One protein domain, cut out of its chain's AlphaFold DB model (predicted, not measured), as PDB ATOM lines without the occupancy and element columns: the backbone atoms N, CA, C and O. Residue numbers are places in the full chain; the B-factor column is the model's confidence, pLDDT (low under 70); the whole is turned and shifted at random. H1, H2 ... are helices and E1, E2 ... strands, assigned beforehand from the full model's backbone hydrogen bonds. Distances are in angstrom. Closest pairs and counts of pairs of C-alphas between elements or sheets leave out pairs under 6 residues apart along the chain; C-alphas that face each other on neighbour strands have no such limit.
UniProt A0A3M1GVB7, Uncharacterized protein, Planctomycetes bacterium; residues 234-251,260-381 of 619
ATOM      1  N   ILE A 234      20.850  35.010 -19.791       92.44
ATOM      2  CA  ILE A 234      19.858  33.929 -19.992       92.44
ATOM      3  C   ILE A 234      18.999  34.228 -21.223       92.44
ATOM      4  O   ILE A 234      18.754  33.347 -22.043       92.44
ATOM      5  N   GLY A 235      18.678  35.513 -21.408       91.25
ATOM      6  CA  GLY A 235      18.903  36.272 -22.644       91.25
ATOM      7  C   GLY A 235      18.981  35.520 -23.963       91.25
ATOM      8  O   GLY A 235      18.164  35.718 -24.861       91.25
ATOM      9  N   ARG A 236      20.090  34.794 -24.081       93.62
ATOM     10  CA  ARG A 236      20.702  34.315 -25.319       93.62
ATOM     11  C   ARG A 236      20.682  32.792 -25.432       93.62
ATOM     12  O   ARG A 236      21.303  32.256 -26.340       93.62
ATOM     13  N   LEU A 237      20.059  32.110 -24.471       95.00
ATOM     14  CA  LEU A 237      19.921  30.658 -24.458       95.00
ATOM     15  C   LEU A 237      18.719  30.272 -25.330       95.00
ATOM     16  O   LEU A 237      17.616  30.038 -24.822       95.00
ATOM     17  N   ASP A 238      18.940  30.288 -26.643       93.38
ATOM     18  CA  ASP A 238      17.900  30.107 -27.658       93.38
ATOM     19  C   ASP A 238      17.784  28.645 -28.124       93.38
ATOM     20  O   ASP A 238      16.741  28.250 -28.645       93.38
ATOM     21  N   SER A 239      18.834  27.838 -27.932       95.25
ATOM     22  CA  SER A 239      18.898  26.437 -28.363       95.25
ATOM     23  C   SER A 239      19.139  25.486 -27.191       95.25
ATOM     24  O   SER A 239      19.791  25.828 -26.208       95.25
ATOM     25  N   GLU A 240      18.622  24.262 -27.297       96.44
ATOM     26  CA  GLU A 240      18.924  23.194 -26.340       96.44
ATOM     27  C   GLU A 240      20.439  22.941 -26.265       96.44
ATOM     28  O   GLU A 240      21.121  22.864 -27.287       96.44
ATOM     29  N   GLY A 241      20.965  22.825 -25.045       93.88
ATOM     30  CA  GLY A 241      22.394  22.670 -24.779       93.88
ATOM     31  C   GLY A 241      23.149  23.990 -24.614       93.88
ATOM     32  O   GLY A 241      24.252  23.970 -24.059       93.88
ATOM     33  N   ASP A 242      22.564  25.131 -25.004       95.62
ATOM     34  CA  ASP A 242      23.148  26.438 -24.703       95.62
ATOM     35  C   ASP A 242      23.272  26.595 -23.187       95.62
ATOM     36  O   ASP A 242      22.342  26.300 -22.429       95.62
ATOM     37  N   SER A 243      24.423  27.085 -22.728       95.75
ATOM     38  CA  SER A 243      24.638  27.373 -21.314       95.75
ATOM     39  C   SER A 243      25.378  28.681 -21.101       95.75
ATOM     40  O   SER A 243      26.151  29.139 -21.945       95.75
ATOM     41  N   VAL A 244      25.129  29.292 -19.949       95.50
ATOM     42  CA  VAL A 244      25.826  30.487 -19.498       95.50
ATOM     43  C   VAL A 244      26.173  30.365 -18.026       95.50
ATOM     44  O   VAL A 244      25.358  29.935 -17.214       95.50
ATOM     45  N   THR A 245      27.392  30.764 -17.684       93.25
ATOM     46  CA  THR A 245      27.858  30.813 -16.301       93.25
ATOM     47  C   THR A 245      27.795  32.246 -15.796       93.25
ATOM     48  O   THR A 245      28.425  33.145 -16.357       93.25
ATOM     49  N   VAL A 246      27.052  32.453 -14.719       89.12
ATOM     50  CA  VAL A 246      26.939  33.711 -13.993       89.12
ATOM     51  C   VAL A 246      27.741  33.574 -12.705       89.12
ATOM     52  O   VAL A 246      27.425  32.760 -11.840       89.12
ATOM     53  N   LYS A 247      28.807  34.366 -12.577       86.88
ATOM     54  CA  LYS A 247      29.620  34.419 -11.358       86.88
ATOM     55  C   LYS A 247      29.182  35.601 -10.512       86.88
ATOM     56  O   LYS A 247      29.254  36.741 -10.970       86.88
ATOM     57  N   VAL A 248      28.756  35.334  -9.285       78.75
ATOM     58  CA  VAL A 248      28.341  36.359  -8.322       78.75
ATOM     59  C   VAL A 248      29.308  36.302  -7.149       78.75
ATOM     60  O   VAL A 248      29.359  35.300  -6.453       78.75
ATOM     61  N   GLY A 249      30.123  37.345  -6.958       63.94
ATOM     62  CA  GLY A 249      31.055  37.403  -5.815       63.94
ATOM     63  C   GLY A 249      32.434  38.031  -6.050       63.94
ATOM     64  O   GLY A 249      33.247  38.048  -5.135       63.94
ATOM     65  N   GLY A 250      32.719  38.596  -7.226       52.25
ATOM     66  CA  GLY A 250      34.051  39.127  -7.571       52.25
ATOM     67  C   GLY A 250      34.227  40.651  -7.505       52.25
ATOM     68  O   GLY A 250      35.012  41.197  -8.285       52.25
ATOM     69  N   PHE A 251      33.502  41.383  -6.654       43.78
ATOM     70  CA  PHE A 251      33.618  42.848  -6.616       43.78
ATOM     71  C   PHE A 251      34.732  43.328  -5.678       43.78
ATOM     72  O   PHE A 251      34.502  43.726  -4.541       43.78
ATOM     73  N   GLY A 260      33.190  33.599  -1.009       55.91
ATOM     74  CA  GLY A 260      31.803  34.010  -1.259       55.91
ATOM     75  C   GLY A 260      31.414  34.001  -2.739       55.91
ATOM     76  O   GLY A 260      30.376  34.549  -3.091       55.91
ATOM     77  N   GLU A 261      32.243  33.427  -3.612       69.81
ATOM     78  CA  GLU A 261      31.919  33.299  -5.032       69.81
ATOM     79  C   GLU A 261      30.855  32.211  -5.233       69.81
ATOM     80  O   GLU A 261      31.082  31.029  -4.968       69.81
ATOM     81  N   ALA A 262      29.680  32.626  -5.699       79.56
ATOM     82  CA  ALA A 262      28.671  31.747  -6.259       79.56
ATOM     83  C   ALA A 262      28.953  31.574  -7.749       79.56
ATOM     84  O   ALA A 262      29.042  32.552  -8.500       79.56
ATOM     85  N   GLU A 263      29.064  30.326  -8.183       88.94
ATOM     86  CA  GLU A 263      29.042  29.986  -9.597       88.94
ATOM     87  C   GLU A 263      27.667  29.409  -9.910       88.94
ATOM     88  O   GLU A 263      27.293  28.356  -9.391       88.94
ATOM     89  N   MET A 264      26.900  30.140 -10.716       93.38
ATOM     90  CA  MET A 264      25.615  29.686 -11.226       93.38
ATOM     91  C   MET A 264      25.763  29.330 -12.697       93.38
ATOM     92  O   MET A 264      26.263  30.139 -13.475       93.38
ATOM     93  N   GLN A 265      25.319  28.150 -13.102       95.69
ATOM     94  CA  GLN A 265      25.247  27.763 -14.503       95.69
ATOM     95  C   GLN A 265      23.785  27.629 -14.899       95.69
ATOM     96  O   GLN A 265      23.047  26.852 -14.308       95.69
ATOM     97  N   VAL A 266      23.364  28.382 -15.911       96.44
ATOM     98  CA  VAL A 266      22.034  28.245 -16.504       96.44
ATOM     99  C   VAL A 266      22.181  27.536 -17.833       96.44
ATOM    100  O   VAL A 266      22.978  27.964 -18.668       96.44
ATOM    101  N   ARG A 267      21.419  26.470 -18.045       97.62
ATOM    102  CA  ARG A 267      21.425  25.679 -19.274       97.62
ATOM    103  C   ARG A 267      20.014  25.561 -19.831       97.62
ATOM    104  O   ARG A 267      19.084  25.264 -19.086       97.62
ATOM    105  N   ARG A 268      19.848  25.754 -21.140       97.19
ATOM    106  CA  ARG A 268      18.605  25.407 -21.835       97.19
ATOM    107  C   ARG A 268      18.568  23.896 -22.043       97.19
ATOM    108  O   ARG A 268      19.478  23.328 -22.644       97.19
ATOM    109  N   VAL A 269      17.512  23.257 -21.565       96.81
ATOM    110  CA  VAL A 269      17.231  21.832 -21.775       96.81
ATOM    111  C   VAL A 269      15.976  21.679 -22.636       96.81
ATOM    112  O   VAL A 269      15.267  22.663 -22.865       96.81
ATOM    113  N   ALA A 270      15.709  20.464 -23.128       95.75
ATOM    114  CA  ALA A 270      14.564  20.180 -24.000       95.75
ATOM    115  C   ALA A 270      13.248  20.765 -23.452       95.75
ATOM    116  O   ALA A 270      12.529  21.467 -24.165       95.75
ATOM    117  N   ASP A 271      13.010  20.570 -22.152       93.81
ATOM    118  CA  ASP A 271      11.751  20.922 -21.488       93.81
ATOM    119  C   ASP A 271      11.817  22.226 -20.669       93.81
ATOM    120  O   ASP A 271      10.967  22.465 -19.821       93.81
ATOM    121  N   GLY A 272      12.823  23.082 -20.892       96.38
ATOM    122  CA  GLY A 272      12.925  24.365 -20.187       96.38
ATOM    123  C   GLY A 272      14.355  24.783 -19.879       96.38
ATOM    124  O   GLY A 272      15.221  24.803 -20.756       96.38
ATOM    125  N   TYR A 273      14.605  25.139 -18.625       97.56
ATOM    126  CA  TYR A 273      15.871  25.670 -18.138       97.56
ATOM    127  C   TYR A 273      16.298  24.950 -16.868       97.56
ATOM    128  O   TYR A 273      15.486  24.694 -15.985       97.56
ATOM    129  N   GLU A 274      17.586  24.657 -16.755       97.25
ATOM    130  CA  GLU A 274      18.204  24.205 -15.513       97.25
ATOM    131  C   GLU A 274      19.135  25.284 -14.982       97.25
ATOM    132  O   GLU A 274      19.923  25.856 -15.735       97.25
ATOM    133  N   VAL A 275      19.026  25.566 -13.690       96.69
ATOM    134  CA  VAL A 275      19.893  26.489 -12.962       96.69
ATOM    135  C   VAL A 275      20.648  25.671 -11.927       96.69
ATOM    136  O   VAL A 275      20.061  25.192 -10.962       96.69
ATOM    137  N   GLU A 276      21.946  25.501 -12.125       95.69
ATOM    138  CA  GLU A 276      22.840  24.880 -11.155       95.69
ATOM    139  C   GLU A 276      23.542  25.958 -10.341       95.69
ATOM    140  O   GLU A 276      24.118  26.886 -10.903       95.69
ATOM    141  N   VAL A 277      23.527  25.828  -9.020       93.44
ATOM    142  CA  VAL A 277      24.159  26.767  -8.092       93.44
ATOM    143  C   VAL A 277      25.188  26.011  -7.279       93.44
ATOM    144  O   VAL A 277      24.827  25.158  -6.473       93.44
ATOM    145  N   GLY A 278      26.467  26.299  -7.496       90.50
ATOM    146  CA  GLY A 278      27.572  25.680  -6.772       90.50
ATOM    147  C   GLY A 278      28.099  26.517  -5.604       90.50
ATOM    148  O   GLY A 278      27.801  27.704  -5.451       90.50
ATOM    149  N   GLY A 279      28.956  25.892  -4.799       86.25
ATOM    150  CA  GLY A 279      29.716  26.559  -3.744       86.25
ATOM    151  C   GLY A 279      28.901  26.784  -2.472       86.25
ATOM    152  O   GLY A 279      28.011  26.003  -2.135       86.25
ATOM    153  N   ARG A 280      29.222  27.850  -1.731       79.81
ATOM    154  CA  ARG A 280      28.542  28.164  -0.461       79.81
ATOM    155  C   ARG A 280      27.109  28.635  -0.650       79.81
ATOM    156  O   ARG A 280      26.288  28.388   0.215       79.81
ATOM    157  N   VAL A 281      26.801  29.260  -1.782       80.50
ATOM    158  CA  VAL A 281      25.426  29.678  -2.090       80.50
ATOM    159  C   VAL A 281      24.556  28.474  -2.424       80.50
ATOM    160  O   VAL A 281      23.410  28.428  -2.001       80.50
ATOM    161  N   GLY A 282      25.123  27.448  -3.069       81.31
ATOM    162  CA  GLY A 282      24.455  26.152  -3.191       81.31
ATOM    163  C   GLY A 282      24.084  25.574  -1.820       81.31
ATOM    164  O   GLY A 282      22.960  25.121  -1.638       81.31
ATOM    165  N   LEU A 283      24.989  25.662  -0.833       80.00
ATOM    166  CA  LEU A 283      24.719  25.253   0.555       80.00
ATOM    167  C   LEU A 283      23.685  26.141   1.264       80.00
ATOM    168  O   LEU A 283      22.811  25.608   1.940       80.00
ATOM    169  N   GLY A 284      23.752  27.462   1.084       77.25
ATOM    170  CA  GLY A 284      22.781  28.412   1.638       77.25
ATOM    171  C   GLY A 284      21.366  28.141   1.135       77.25
ATOM    172  O   GLY A 284      20.446  28.007   1.940       77.25
ATOM    173  N   ALA A 285      21.220  27.890  -0.169       76.94
ATOM    174  CA  ALA A 285      19.948  27.489  -0.754       76.94
ATOM    175  C   ALA A 285      19.408  26.205  -0.095       76.94
ATOM    176  O   ALA A 285      18.220  26.118   0.191       76.94
ATOM    177  N   ILE A 286      20.269  25.230   0.226       73.69
ATOM    178  CA  ILE A 286      19.870  24.001   0.941       73.69
ATOM    179  C   ILE A 286      19.428  24.308   2.377       73.69
ATOM    180  O   ILE A 286      18.412  23.775   2.826       73.69
ATOM    181  N   ALA A 287      20.153  25.170   3.094       74.75
ATOM    182  CA  ALA A 287      19.784  25.587   4.446       74.75
ATOM    183  C   ALA A 287      18.414  26.288   4.456       74.75
ATOM    184  O   ALA A 287      17.555  25.978   5.281       74.75
ATOM    185  N   GLN A 288      18.154  27.156   3.475       72.44
ATOM    186  CA  GLN A 288      16.879  27.864   3.334       72.44
ATOM    187  C   GLN A 288      15.703  26.967   2.946       72.44
ATOM    188  O   GLN A 288      14.562  27.277   3.288       72.44
ATOM    189  N   LEU A 289      15.959  25.816   2.317       68.12
ATOM    190  CA  LEU A 289      14.955  24.759   2.151       68.12
ATOM    191  C   LEU A 289      14.600  24.059   3.479       68.12
ATOM    192  O   LEU A 289      13.828  23.102   3.489       68.12
ATOM    193  N   GLY A 290      15.109  24.571   4.604       60.16
ATOM    194  CA  GLY A 290      14.765  24.161   5.959       60.16
ATOM    195  C   GLY A 290      15.608  23.004   6.468       60.16
ATOM    196  O   GLY A 290      15.143  22.276   7.343       60.16
ATOM    197  N   GLY A 291      16.799  22.797   5.900       60.59
ATOM    198  CA  GLY A 291      17.669  21.684   6.247       60.59
ATOM    199  C   GLY A 291      18.696  22.033   7.312       60.59
ATOM    200  O   GLY A 291      19.636  22.767   7.015       60.59
ATOM    201  N   GLU A 292      18.594  21.437   8.505       63.50
ATOM    202  CA  GLU A 292      19.669  21.464   9.515       63.50
ATOM    203  C   GLU A 292      20.981  20.923   8.919       63.50
ATOM    204  O   GLU A 292      22.048  21.451   9.200       63.50
ATOM    205  N   ALA A 293      20.920  19.965   7.986       58.22
ATOM    206  CA  ALA A 293      22.089  19.521   7.227       58.22
ATOM    207  C   ALA A 293      22.715  20.600   6.343       58.22
ATOM    208  O   ALA A 293      23.916  20.548   6.106       58.22
ATOM    209  N   GLY A 294      21.931  21.560   5.846       61.94
ATOM    210  CA  GLY A 294      22.450  22.733   5.147       61.94
ATOM    211  C   GLY A 294      23.211  23.649   6.103       61.94
ATOM    212  O   GLY A 294      24.325  24.053   5.788       61.94
ATOM    213  N   GLU A 295      22.663  23.896   7.296       67.69
ATOM    214  CA  GLU A 295      23.314  24.694   8.344       67.69
ATOM    215  C   GLU A 295      24.578  24.011   8.891       67.69
ATOM    216  O   GLU A 295      25.625  24.646   9.010       67.69
ATOM    217  N   GLU A 296      24.530  22.704   9.159       66.12
ATOM    218  CA  GLU A 296      25.686  21.905   9.571       66.12
ATOM    219  C   GLU A 296      26.722  21.789   8.452       66.12
ATOM    220  O   GLU A 296      27.922  21.844   8.725       66.12
ATOM    221  N   ALA A 297      26.295  21.645   7.193       63.03
ATOM    222  CA  ALA A 297      27.192  21.659   6.042       63.03
ATOM    223  C   ALA A 297      27.825  23.034   5.856       63.03
ATOM    224  O   ALA A 297      29.005  23.100   5.534       63.03
ATOM    225  N   GLU A 298      27.096  24.123   6.093       67.00
ATOM    226  CA  GLU A 298      27.630  25.479   6.043       67.00
ATOM    227  C   GLU A 298      28.605  25.734   7.199       67.00
ATOM    228  O   GLU A 298      29.702  26.251   6.978       67.00
ATOM    229  N   ALA A 299      28.264  25.315   8.419       67.00
ATOM    230  CA  ALA A 299      29.145  25.369   9.582       67.00
ATOM    231  C   ALA A 299      30.405  24.516   9.364       67.00
ATOM    232  O   ALA A 299      31.520  24.972   9.609       67.00
ATOM    233  N   SER A 300      30.252  23.316   8.801       62.38
ATOM    234  CA  SER A 300      31.362  22.441   8.420       62.38
ATOM    235  C   SER A 300      32.169  23.020   7.257       62.38
ATOM    236  O   SER A 300      33.388  22.902   7.253       62.38
ATOM    237  N   ALA A 301      31.537  23.688   6.287       62.00
ATOM    238  CA  ALA A 301      32.220  24.403   5.210       62.00
ATOM    239  C   ALA A 301      33.045  25.565   5.768       62.00
ATOM    240  O   ALA A 301      34.156  25.800   5.304       62.00
ATOM    241  N   ARG A 302      32.517  26.280   6.775       66.56
ATOM    242  CA  ARG A 302      33.224  27.336   7.515       66.56
ATOM    243  C   ARG A 302      34.417  26.778   8.293       66.56
ATOM    244  O   ARG A 302      35.480  27.376   8.219       66.56
ATOM    245  N   ALA A 303      34.257  25.645   8.978       59.22
ATOM    246  CA  ALA A 303      35.296  25.066   9.832       59.22
ATOM    247  C   ALA A 303      36.370  24.268   9.068       59.22
ATOM    248  O   ALA A 303      37.536  24.279   9.445       59.22
ATOM    249  N   LEU A 304      35.989  23.541   8.014       52.84
ATOM    250  CA  LEU A 304      36.861  22.581   7.324       52.84
ATOM    251  C   LEU A 304      37.261  23.020   5.911       52.84
ATOM    252  O   LEU A 304      38.057  22.331   5.278       52.84
ATOM    253  N   GLY A 305      36.684  24.100   5.374       61.94
ATOM    254  CA  GLY A 305      37.006  24.656   4.050       61.94
ATOM    255  C   GLY A 305      36.654  23.774   2.839       61.94
ATOM    256  O   GLY A 305      36.751  24.238   1.708       61.94
ATOM    257  N   ASN A 306      36.222  22.526   3.056       67.62
ATOM    258  CA  ASN A 306      36.144  21.492   2.015       67.62
ATOM    259  C   ASN A 306      34.722  20.974   1.738       67.62
ATOM    260  O   ASN A 306      34.548  20.036   0.959       67.62
ATOM    261  N   VAL A 307      33.693  21.540   2.376       71.19
ATOM    262  CA  VAL A 307      32.299  21.176   2.086       71.19
ATOM    263  C   VAL A 307      31.791  22.073   0.964       71.19
ATOM    264  O   VAL A 307      31.815  23.298   1.069       71.19
ATOM    265  N   THR A 308      31.350  21.453  -0.126       81.94
ATOM    266  CA  THR A 308      30.728  22.145  -1.258       81.94
ATOM    267  C   THR A 308      29.345  21.561  -1.496       81.94
ATOM    268  O   THR A 308      29.136  20.358  -1.339       81.94
ATOM    269  N   GLY A 309      28.394  22.429  -1.827       86.50
ATOM    270  CA  GLY A 309      27.053  22.047  -2.243       86.50
ATOM    271  C   GLY A 309      26.826  22.447  -3.689       86.50
ATOM    272  O   GLY A 309      27.389  23.443  -4.157       86.50
ATOM    273  N   ARG A 310      26.007  21.680  -4.397       92.25
ATOM    274  CA  ARG A 310      25.422  22.079  -5.671       92.25
ATOM    275  C   ARG A 310      23.924  21.826  -5.622       92.25
ATOM    276  O   ARG A 310      23.502  20.720  -5.324       92.25
ATOM    277  N   THR A 311      23.135  22.836  -5.945       92.88
ATOM    278  CA  THR A 311      21.677  22.713  -6.041       92.88
ATOM    279  C   THR A 311      21.278  22.901  -7.491       92.88
ATOM    280  O   THR A 311      21.675  23.889  -8.105       92.88
ATOM    281  N   THR A 312      20.511  21.964  -8.038       95.38
ATOM    282  CA  THR A 312      19.983  22.051  -9.401       95.38
ATOM    283  C   THR A 312      18.492  22.329  -9.333       95.38
ATOM    284  O   THR A 312      17.718  21.545  -8.777       95.38
ATOM    285  N   LEU A 313      18.092  23.453  -9.916       95.50
ATOM    286  CA  LEU A 313      16.709  23.869 -10.072       95.50
ATOM    287  C   LEU A 313      16.290  23.724 -11.534       95.50
ATOM    288  O   LEU A 313      17.117  23.876 -12.433       95.50
ATOM    289  N   HIS A 314      15.013  23.463 -11.779       96.19
ATOM    290  CA  HIS A 314      14.457  23.382 -13.122       96.19
ATOM    291  C   HIS A 314      13.221  24.254 -13.268       96.19
ATOM    292  O   HIS A 314      12.339  24.213 -12.421       96.19
ATOM    293  N   PHE A 315      13.146  24.974 -14.381       96.00
ATOM    294  CA  PHE A 315      12.074  25.903 -14.701       96.00
ATOM    295  C   PHE A 315      11.553  25.632 -16.107       96.00
ATOM    296  O   PHE A 315      12.336  25.513 -17.048       96.00
ATOM    297  N   GLU A 316      10.234  25.584 -16.264       96.00
ATOM    298  CA  GLU A 316       9.594  25.414 -17.574       96.00
ATOM    299  C   GLU A 316       9.734  26.678 -18.435       96.00
ATOM    300  O   GLU A 316       9.878  26.615 -19.658       96.00
ATOM    301  N   SER A 317       9.708  27.845 -17.784       96.94
ATOM    302  CA  SER A 317       9.762  29.148 -18.437       96.94
ATOM    303  C   SER A 317      11.120  29.822 -18.259       96.94
ATOM    304  O   SER A 317      11.854  29.602 -17.291       96.94
ATOM    305  N   ARG A 318      11.450  30.687 -19.218       96.62
ATOM    306  CA  ARG A 318      12.653  31.511 -19.143       96.62
ATOM    307  C   ARG A 318      12.519  32.554 -18.040       96.62
ATOM    308  O   ARG A 318      13.474  32.801 -17.315       96.62
ATOM    309  N   GLU A 319      11.341  33.152 -17.922       96.69
ATOM    310  CA  GLU A 319      11.023  34.184 -16.943       96.69
ATOM    311  C   GLU A 319      11.232  33.682 -15.507       96.69
ATOM    312  O   GLU A 319      11.799  34.400 -14.682       96.69
ATOM    313  N   ASP A 320      10.849  32.436 -15.217       96.75
ATOM    314  CA  ASP A 320      11.059  31.829 -13.901       96.75
ATOM    315  C   ASP A 320      12.535  31.506 -13.645       96.75
ATOM    316  O   ASP A 320      13.030  31.762 -12.545       96.75
ATOM    317  N   ALA A 321      13.279  31.048 -14.658       96.56
ATOM    318  CA  ALA A 321      14.727  30.865 -14.542       96.56
ATOM    319  C   ALA A 321      15.456  32.197 -14.288       96.56
ATOM    320  O   ALA A 321      16.321  32.283 -13.417       96.56
ATOM    321  N   GLU A 322      15.082  33.262 -15.006       95.94
ATOM    322  CA  GLU A 322      15.605  34.616 -14.799       95.94
ATOM    323  C   GLU A 322      15.288  35.130 -13.389       95.94
ATOM    324  O   GLU A 322      16.161  35.680 -12.707       95.94
ATOM    325  N   ARG A 323      14.056  34.902 -12.914       95.75
ATOM    326  CA  ARG A 323      13.650  35.217 -11.543       95.75
ATOM    327  C   ARG A 323      14.498  34.454 -10.528       95.75
ATOM    328  O   ARG A 323      15.007  35.076  -9.599       95.75
ATOM    329  N   ALA A 324      14.688  33.151 -10.709       94.81
ATOM    330  CA  ALA A 324      15.482  32.325  -9.808       94.81
ATOM    331  C   ALA A 324      16.937  32.789  -9.731       94.81
ATOM    332  O   ALA A 324      17.456  32.973  -8.633       94.81
ATOM    333  N   VAL A 325      17.577  33.072 -10.870       94.56
ATOM    334  CA  VAL A 325      18.953  33.589 -10.891       94.56
ATOM    335  C   VAL A 325      19.071  34.923 -10.160       94.56
ATOM    336  O   VAL A 325      20.044  35.131  -9.441       94.56
ATOM    337  N   ARG A 326      18.086  35.821 -10.282       93.38
ATOM    338  CA  ARG A 326      18.081  37.076  -9.512       93.38
ATOM    339  C   ARG A 326      17.943  36.834  -8.009       93.38
ATOM    340  O   ARG A 326      18.654  37.476  -7.242       93.38
ATOM    341  N   LEU A 327      17.074  35.910  -7.590       92.44
ATOM    342  CA  LEU A 327      16.915  35.545  -6.177       92.44
ATOM    343  C   LEU A 327      18.202  34.946  -5.600       92.44
ATOM    344  O   LEU A 327      18.681  35.404  -4.568       92.44
ATOM    345  N   LEU A 328      18.806  33.997  -6.313       91.38
ATOM    346  CA  LEU A 328      20.049  33.337  -5.911       91.38
ATOM    347  C   LEU A 328      21.242  34.301  -5.914       91.38
ATOM    348  O   LEU A 328      22.092  34.246  -5.029       91.38
ATOM    349  N   ALA A 329      21.302  35.236  -6.867       90.38
ATOM    350  CA  ALA A 329      22.306  36.298  -6.872       90.38
ATOM    351  C   ALA A 329      22.126  37.267  -5.690       90.38
ATOM    352  O   ALA A 329      23.117  37.696  -5.094       90.38
ATOM    353  N   ARG A 330      20.876  37.596  -5.334       88.31
ATOM    354  CA  ARG A 330      20.550  38.420  -4.161       88.31
ATOM    355  C   ARG A 330      20.975  37.729  -2.869       88.31
ATOM    356  O   ARG A 330      21.603  38.361  -2.023       88.31
ATOM    357  N   GLU A 331      20.689  36.438  -2.750       86.75
ATOM    358  CA  GLU A 331      21.122  35.608  -1.629       86.75
ATOM    359  C   GLU A 331      22.651  35.549  -1.541       86.75
ATOM    360  O   GLU A 331      23.211  35.883  -0.502       86.75
ATOM    361  N   ALA A 332      23.337  35.261  -2.651       85.94
ATOM    362  CA  ALA A 332      24.797  35.274  -2.731       85.94
ATOM    363  C   ALA A 332      25.401  36.601  -2.247       85.94
ATOM    364  O   ALA A 332      26.366  36.620  -1.477       85.94
ATOM    365  N   ALA A 333      24.819  37.723  -2.680       84.31
ATOM    366  CA  ALA A 333      25.237  39.051  -2.255       84.31
ATOM    367  C   ALA A 333      24.975  39.286  -0.756       84.31
ATOM    368  O   ALA A 333      25.848  39.837  -0.080       84.31
ATOM    369  N   SER A 334      23.832  38.832  -0.224       82.50
ATOM    370  CA  SER A 334      23.523  38.876   1.215       82.50
ATOM    371  C   SER A 334      24.542  38.077   2.024       82.50
ATOM    372  O   SER A 334      25.153  38.611   2.949       82.50
ATOM    373  N   THR A 335      24.827  36.833   1.625       81.25
ATOM    374  CA  THR A 335      25.807  35.967   2.293       81.25
ATOM    375  C   THR A 335      27.207  36.582   2.270       81.25
ATOM    376  O   THR A 335      27.908  36.584   3.286       81.25
ATOM    377  N   ALA A 336      27.625  37.162   1.140       81.38
ATOM    378  CA  ALA A 336      28.909  37.851   1.030       81.38
ATOM    379  C   ALA A 336      28.975  39.105   1.924       81.38
ATOM    380  O   ALA A 336      29.991  39.343   2.592       81.38
ATOM    381  N   ALA A 337      27.893  39.888   1.987       79.56
ATOM    382  CA  ALA A 337      27.784  41.055   2.860       79.56
ATOM    383  C   ALA A 337      27.823  40.655   4.343       79.56
ATOM    384  O   ALA A 337      28.582  41.245   5.113       79.56
ATOM    385  N   SER A 338      27.082  39.612   4.721       77.81
ATOM    386  CA  SER A 338      27.049  39.025   6.064       77.81
ATOM    387  C   SER A 338      28.432  38.523   6.488       77.81
ATOM    388  O   SER A 338      28.943  38.913   7.539       77.81
ATOM    389  N   THR A 339      29.117  37.775   5.619       78.44
ATOM    390  CA  THR A 339      30.490  37.295   5.861       78.44
ATOM    391  C   THR A 339      31.472  38.459   6.032       78.44
ATOM    392  O   THR A 339      32.340  38.441   6.904       78.44
ATOM    393  N   THR A 340      31.330  39.512   5.223       78.06
ATOM    394  CA  THR A 340      32.164  40.717   5.337       78.06
ATOM    395  C   THR A 340      31.895  41.455   6.650       78.06
ATOM    396  O   THR A 340      32.839  41.840   7.338       78.06
ATOM    397  N   ALA A 341      30.627  41.612   7.037       75.50
ATOM    398  CA  ALA A 341      30.241  42.230   8.302       75.50
ATOM    399  C   ALA A 341      30.795  41.446   9.503       75.50
ATOM    400  O   ALA A 341      31.337  42.054  10.427       75.50
ATOM    401  N   GLN A 342      30.749  40.111   9.448       77.69
ATOM    402  CA  GLN A 342      31.335  39.235  10.464       77.69
ATOM    403  C   GLN A 342      32.842  39.440  10.624       77.69
ATOM    404  O   GLN A 342      33.332  39.512  11.748       77.69
ATOM    405  N   ARG A 343      33.574  39.595   9.514       78.88
ATOM    406  CA  ARG A 343      35.022  39.855   9.543       78.88
ATOM    407  C   ARG A 343      35.371  41.247  10.073       78.88
ATOM    408  O   ARG A 343      36.411  41.409  10.699       78.88
ATOM    409  N   LEU A 344      34.533  42.249   9.808       76.06
ATOM    410  CA  LEU A 344      34.781  43.628  10.239       76.06
ATOM    411  C   LEU A 344      34.470  43.861  11.721       76.06
ATOM    412  O   LEU A 344      35.075  44.745  12.325       76.06
ATOM    413  N   VAL A 345      33.536  43.099  12.302       76.50
ATOM    414  CA  VAL A 345      33.134  43.242  13.708       76.50
ATOM    415  C   VAL A 345      33.078  41.868  14.394       76.50
ATOM    416  O   VAL A 345      31.990  41.299  14.559       76.50
ATOM    417  N   PRO A 346      34.235  41.323  14.820       73.31
ATOM    418  CA  PRO A 346      34.281  40.102  15.622       73.31
ATOM    419  C   PRO A 346      33.393  40.234  16.873       73.31
ATOM    420  O   PRO A 346      33.416  41.262  17.547       73.31
ATOM    421  N   GLY A 347      32.571  39.221  17.165       72.69
ATOM    422  CA  GLY A 347      31.654  39.192  18.319       72.69
ATOM    423  C   GLY A 347      30.234  39.723  18.066       72.69
ATOM    424  O   GLY A 347      29.295  39.228  18.676       72.69
ATOM    425  N   LEU A 348      30.028  40.650  17.120       66.62
ATOM    426  CA  LEU A 348      28.679  41.126  16.725       66.62
ATOM    427  C   LEU A 348      28.253  40.651  15.328       66.62
ATOM    428  O   LEU A 348      27.108  40.846  14.914       66.62
ATOM    429  N   GLY A 349      29.167  40.003  14.608       65.94
ATOM    430  CA  GLY A 349      28.964  39.516  13.252       65.94
ATOM    431  C   GLY A 349      27.732  38.633  13.058       65.94
ATOM    432  O   GLY A 349      27.080  38.728  12.021       65.94
ATOM    433  N   HIS A 350      27.381  37.795  14.039       63.59
ATOM    434  CA  HIS A 350      26.232  36.900  13.903       63.59
ATOM    435  C   HIS A 350      24.902  37.666  13.924       63.59
ATOM    436  O   HIS A 350      24.066  37.451  13.052       63.59
ATOM    437  N   LEU A 351      24.741  38.635  14.834       67.25
ATOM    438  CA  LEU A 351      23.555  39.499  14.884       67.25
ATOM    439  C   LEU A 351      23.435  40.370  13.631       67.25
ATOM    440  O   LEU A 351      22.342  40.524  13.089       67.25
ATOM    441  N   ALA A 352      24.560  40.909  13.151       68.75
ATOM    442  CA  ALA A 352      24.598  41.648  11.893       68.75
ATOM    443  C   ALA A 352      24.207  40.758  10.702       68.75
ATOM    444  O   ALA A 352      23.452  41.201   9.841       68.75
ATOM    445  N   GLY A 353      24.670  39.505  10.680       70.69
ATOM    446  CA  GLY A 353      24.309  38.523   9.662       70.69
ATOM    447  C   GLY A 353      22.821  38.181   9.670       70.69
ATOM    448  O   GLY A 353      22.173  38.318   8.643       70.69
ATOM    449  N   VAL A 354      22.251  37.857  10.836       72.00
ATOM    450  CA  VAL A 354      20.811  37.569  10.984       72.00
ATOM    451  C   VAL A 354      19.956  38.773  10.579       72.00
ATOM    452  O   VAL A 354      18.934  38.615   9.916       72.00
ATOM    453  N   ALA A 355      20.366  39.990  10.949       72.62
ATOM    454  CA  ALA A 355      19.651  41.205  10.565       72.62
ATOM    455  C   ALA A 355      19.723  41.479   9.053       72.62
ATOM    456  O   ALA A 355      18.729  41.918   8.472       72.62
ATOM    457  N   LEU A 356      20.873  41.218   8.419       74.00
ATOM    458  CA  LEU A 356      21.043  41.335   6.969       74.00
ATOM    459  C   LEU A 356      20.225  40.280   6.225       74.00
ATOM    460  O   LEU A 356      19.486  40.642   5.314       74.00
ATOM    461  N   ASP A 357      20.265  39.021   6.657       72.00
ATOM    462  CA  ASP A 357      19.488  37.945   6.038       72.00
ATOM    463  C   ASP A 357      17.980  38.175   6.195       72.00
ATOM    464  O   ASP A 357      17.230  37.989   5.244       72.00
ATOM    465  N   ALA A 358      17.517  38.692   7.338       75.75
ATOM    466  CA  ALA A 358      16.110  39.058   7.515       75.75
ATOM    467  C   ALA A 358      15.673  40.262   6.658       75.75
ATOM    468  O   ALA A 358      14.487  40.411   6.361       75.75
ATOM    469  N   ALA A 359      16.601  41.155   6.302       78.75
ATOM    470  CA  ALA A 359      16.301  42.349   5.517       78.75
ATOM    471  C   ALA A 359      16.425  42.127   4.003       78.75
ATOM    472  O   ALA A 359      15.696  42.761   3.244       78.75
ATOM    473  N   ILE A 360      17.353  41.266   3.579       80.75
ATOM    474  CA  ILE A 360      17.803  41.136   2.185       80.75
ATOM    475  C   ILE A 360      17.584  39.716   1.648       80.75
ATOM    476  O   ILE A 360      17.464  39.530   0.433       80.75
ATOM    477  N   GLY A 361      17.498  38.715   2.525       80.31
ATOM    478  CA  GLY A 361      17.247  37.331   2.144       80.31
ATOM    479  C   GLY A 361      15.917  37.153   1.403       80.31
ATOM    480  O   GLY A 361      15.058  38.044   1.427       80.31
ATOM    481  N   PRO A 362      15.747  36.035   0.680       84.56
ATOM    482  CA  PRO A 362      14.493  35.723   0.012       84.56
ATOM    483  C   PRO A 362      13.350  35.633   1.021       84.56
ATOM    484  O   PRO A 362      13.495  35.053   2.100       84.56
ATOM    485  N   ASP A 363      12.210  36.221   0.674       89.25
ATOM    486  CA  ASP A 363      11.012  36.126   1.497       89.25
ATOM    487  C   ASP A 363      10.436  34.689   1.473       89.25
ATOM    488  O   ASP A 363      10.809  33.870   0.625       89.25
ATOM    489  N   PRO A 364       9.500  34.332   2.374       87.62
ATOM    490  CA  PRO A 364       8.958  32.973   2.417       87.62
ATOM    491  C   PRO A 364       8.257  32.505   1.129       87.62
ATOM    492  O   PRO A 364       8.095  31.303   0.935       87.62
ATOM    493  N   ALA A 365       7.780  33.410   0.268       90.88
ATOM    494  CA  ALA A 365       7.195  33.049  -1.022       90.88
ATOM    495  C   ALA A 365       8.282  32.802  -2.079       90.88
ATOM    496  O   ALA A 365       8.151  31.879  -2.879       90.88
ATOM    497  N   GLU A 366       9.362  33.580  -2.058       93.12
ATOM    498  CA  GLU A 366      10.554  33.368  -2.885       93.12
ATOM    499  C   GLU A 366      11.267  32.057  -2.518       93.12
ATOM    500  O   GLU A 366      11.630  31.291  -3.407       93.12
ATOM    501  N   GLN A 367      11.378  31.739  -1.225       88.44
ATOM    502  CA  GLN A 367      11.919  30.458  -0.753       88.44
ATOM    503  C   GLN A 367      11.068  29.271  -1.218       88.44
ATOM    504  O   GLN A 367      11.602  28.282  -1.717       88.44
ATOM    505  N   ARG A 368       9.733  29.374  -1.115       87.38
ATOM    506  CA  ARG A 368       8.827  28.347  -1.660       87.38
ATOM    507  C   ARG A 368       8.992  28.194  -3.163       87.38
ATOM    508  O   ARG A 368       9.069  27.067  -3.630       87.38
ATOM    509  N   PHE A 369       9.103  29.301  -3.893       93.06
ATOM    510  CA  PHE A 369       9.340  29.275  -5.333       93.06
ATOM    511  C   PHE A 369      10.632  28.522  -5.677       93.06
ATOM    512  O   PHE A 369      10.600  27.640  -6.528       93.06
ATOM    513  N   LEU A 370      11.750  28.793  -4.996       93.19
ATOM    514  CA  LEU A 370      12.994  28.044  -5.219       93.19
ATOM    515  C   LEU A 370      12.847  26.561  -4.838       93.19
ATOM    516  O   LEU A 370      13.295  25.687  -5.579       93.19
ATOM    517  N   GLY A 371      12.171  26.259  -3.727       89.62
ATOM    518  CA  GLY A 371      11.939  24.885  -3.278       89.62
ATOM    519  C   GLY A 371      11.058  24.058  -4.208       89.62
ATOM    520  O   GLY A 371      11.374  22.900  -4.463       89.62
ATOM    521  N   GLU A 372      10.005  24.649  -4.770       90.19
ATOM    522  CA  GLU A 372       9.111  23.999  -5.739       90.19
ATOM    523  C   GLU A 372       9.827  23.632  -7.046       90.19
ATOM    524  O   GLU A 372       9.455  22.658  -7.695       90.19
ATOM    525  N   HIS A 373      10.879  24.374  -7.400       93.75
ATOM    526  CA  HIS A 373      11.668  24.151  -8.613       93.75
ATOM    527  C   HIS A 373      12.976  23.395  -8.357       93.75
ATOM    528  O   HIS A 373      13.704  23.090  -9.302       93.75
ATOM    529  N   THR A 374      13.309  23.076  -7.104       93.50
ATOM    530  CA  THR A 374      14.519  22.307  -6.793       93.50
ATOM    531  C   THR A 374      14.327  20.860  -7.247       93.50
ATOM    532  O   THR A 374      13.370  20.195  -6.857       93.50
ATOM    533  N   ARG A 375      15.246  20.351  -8.074       93.94
ATOM    534  CA  ARG A 375      15.243  18.957  -8.546       93.94
ATOM    535  C   ARG A 375      16.240  18.094  -7.808       93.94
ATOM    536  O   ARG A 375      15.932  16.951  -7.477       93.94
ATOM    537  N   SER A 376      17.437  18.615  -7.573       93.50
ATOM    538  CA  SER A 376      18.455  17.861  -6.860       93.50
ATOM    539  C   SER A 376      19.357  18.728  -6.006       93.50
ATOM    540  O   SER A 376      19.561  19.916  -6.256       93.50
ATOM    541  N   ILE A 377      19.887  18.088  -4.973       91.50
ATOM    542  CA  ILE A 377      20.811  18.655  -4.007       91.50
ATOM    543  C   ILE A 377      22.015  17.723  -3.931       91.50
ATOM    544  O   ILE A 377      21.911  16.604  -3.442       91.50
ATOM    545  N   GLU A 378      23.160  18.175  -4.413       90.88
ATOM    546  CA  GLU A 378      24.445  17.508  -4.272       90.88
ATOM    547  C   GLU A 378      25.215  18.103  -3.090       90.88
ATOM    548  O   GLU A 378      25.514  19.292  -3.045       90.88
ATOM    549  N   LEU A 379      25.577  17.254  -2.141       89.19
ATOM    550  CA  LEU A 379      26.462  17.556  -1.026       89.19
ATOM    551  C   LEU A 379      27.801  16.867  -1.274       89.19
ATOM    552  O   LEU A 379      27.824  15.718  -1.711       89.19
ATOM    553  N   ARG A 380      28.919  17.518  -0.952       87.62
ATOM    554  CA  ARG A 380      30.263  16.919  -0.984       87.62
ATOM    555  C   ARG A 380      31.008  17.139   0.325       87.62
ATOM    556  O   ARG A 380      30.758  18.105   1.040       87.62
ATOM    557  N   GLY A 381      31.964  16.261   0.619       86.75
ATOM    558  CA  GLY A 381      32.827  16.359   1.799       86.75
ATOM    559  C   GLY A 381      32.288  15.585   3.006       86.75
ATOM    560  O   GLY A 381      31.657  14.543   2.850       86.75
TER     561      GLY A 381
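This is residues 234 to 251 and 260 to 381 of the 619 residues of an uncharacterized protein of Planctomycetes bacterium (UniProt A0A3M1GVB7). A twisted sheet of five strands has helices over one face and its other face bare: H1 and the long H3 cover it, H2 folds back on H1, and H5 packs beside the strands. H3 runs along the strands and on past the sheet, where H4 folds back on it and residues 343 to 348 stick out. The printed part has 140 residues, mixed in class, with five named helices and five named strands in the order E1 E2 E3 H1 H2 E4 H3 H4 H5 E5; the sheet's order is E1 E2 E3 E4 E5, all antiparallel. It is compact, with a radius of gyration of the C-alphas of 15.0 A, and spans 50 by 30 by 28 A.

Look first at edge strand E1, residues 243 to 248, antiparallel to E2, residues 262 to 269; N 244 and O 266 are within hydrogen-bond range at 2.8 A. E2 and E3, residues 272 to 278, form a hairpin, with N 265 and O 276 at 2.8 A. H1, residues 279 to 288, stands up from the sheet at 45 degrees, at a height over the sheet of 6.8 A. H2, residues 292 to 304, touches H1 in a helical hairpin, at a shallow tilt of 30 degrees, opposite ways; their closest C-alphas, of Ala 287 and Gly 294, are 4.0 A apart. E4, residues 308 to 315, is antiparallel to E3, with N 275 and O 313 at 2.8 A. H3, residues 318 to 344, is on the same face as H1, over E2 and E3, along the strands; H1, H2 and H3 on one face of the sheet make two layers, helices and sheet. H3 touches H1 with residues 328 to 335 alone, about perpendicular at 79 degrees, closest at the C-alphas of Val 281 and Ala 332, 5.7 A. H4, residues 349 to 360, is not on the sheet but forms a helical hairpin with H3, closest at the C-alphas of Gln 342 and Gly 349, 3.7 A. H5, residues 364 to 373, is on the same face as H3, over none of the strands, but only just: 2 of its C-alphas fall on E5, residues 374 to 380, the other edge strand. E5 is antiparallel to E4, with N 310 and O 378 at 2.8 A. In H1, H2, H3, H4 and H5 every O i to N i+4 pair is within hydrogen-bond range.

Find C-alpha 243 at (24.638, 27.373, -21.314), where E1 begins. E2 is 21.7 A from first to last C-alpha and E4 23.3 A. H3 runs 38.7 A from C-alpha 318 at (12.653, 31.511, -19.143), and E5 ends at C-alpha 380, (30.263, 16.919, -0.984).

The two C-alphas farthest apart, of Ser 239 and Gly 347, are 50.0 A apart. Residues 252 to 259 are not printed, and C-alphas 251 and 260 are 10.5 A apart across this cut, in the link from E1 to E2. The links that are printed whole are tight. Look for pLDDT under 70 at residues 249 to 251, 260 to 261, 289 to 306 and 348 to 352.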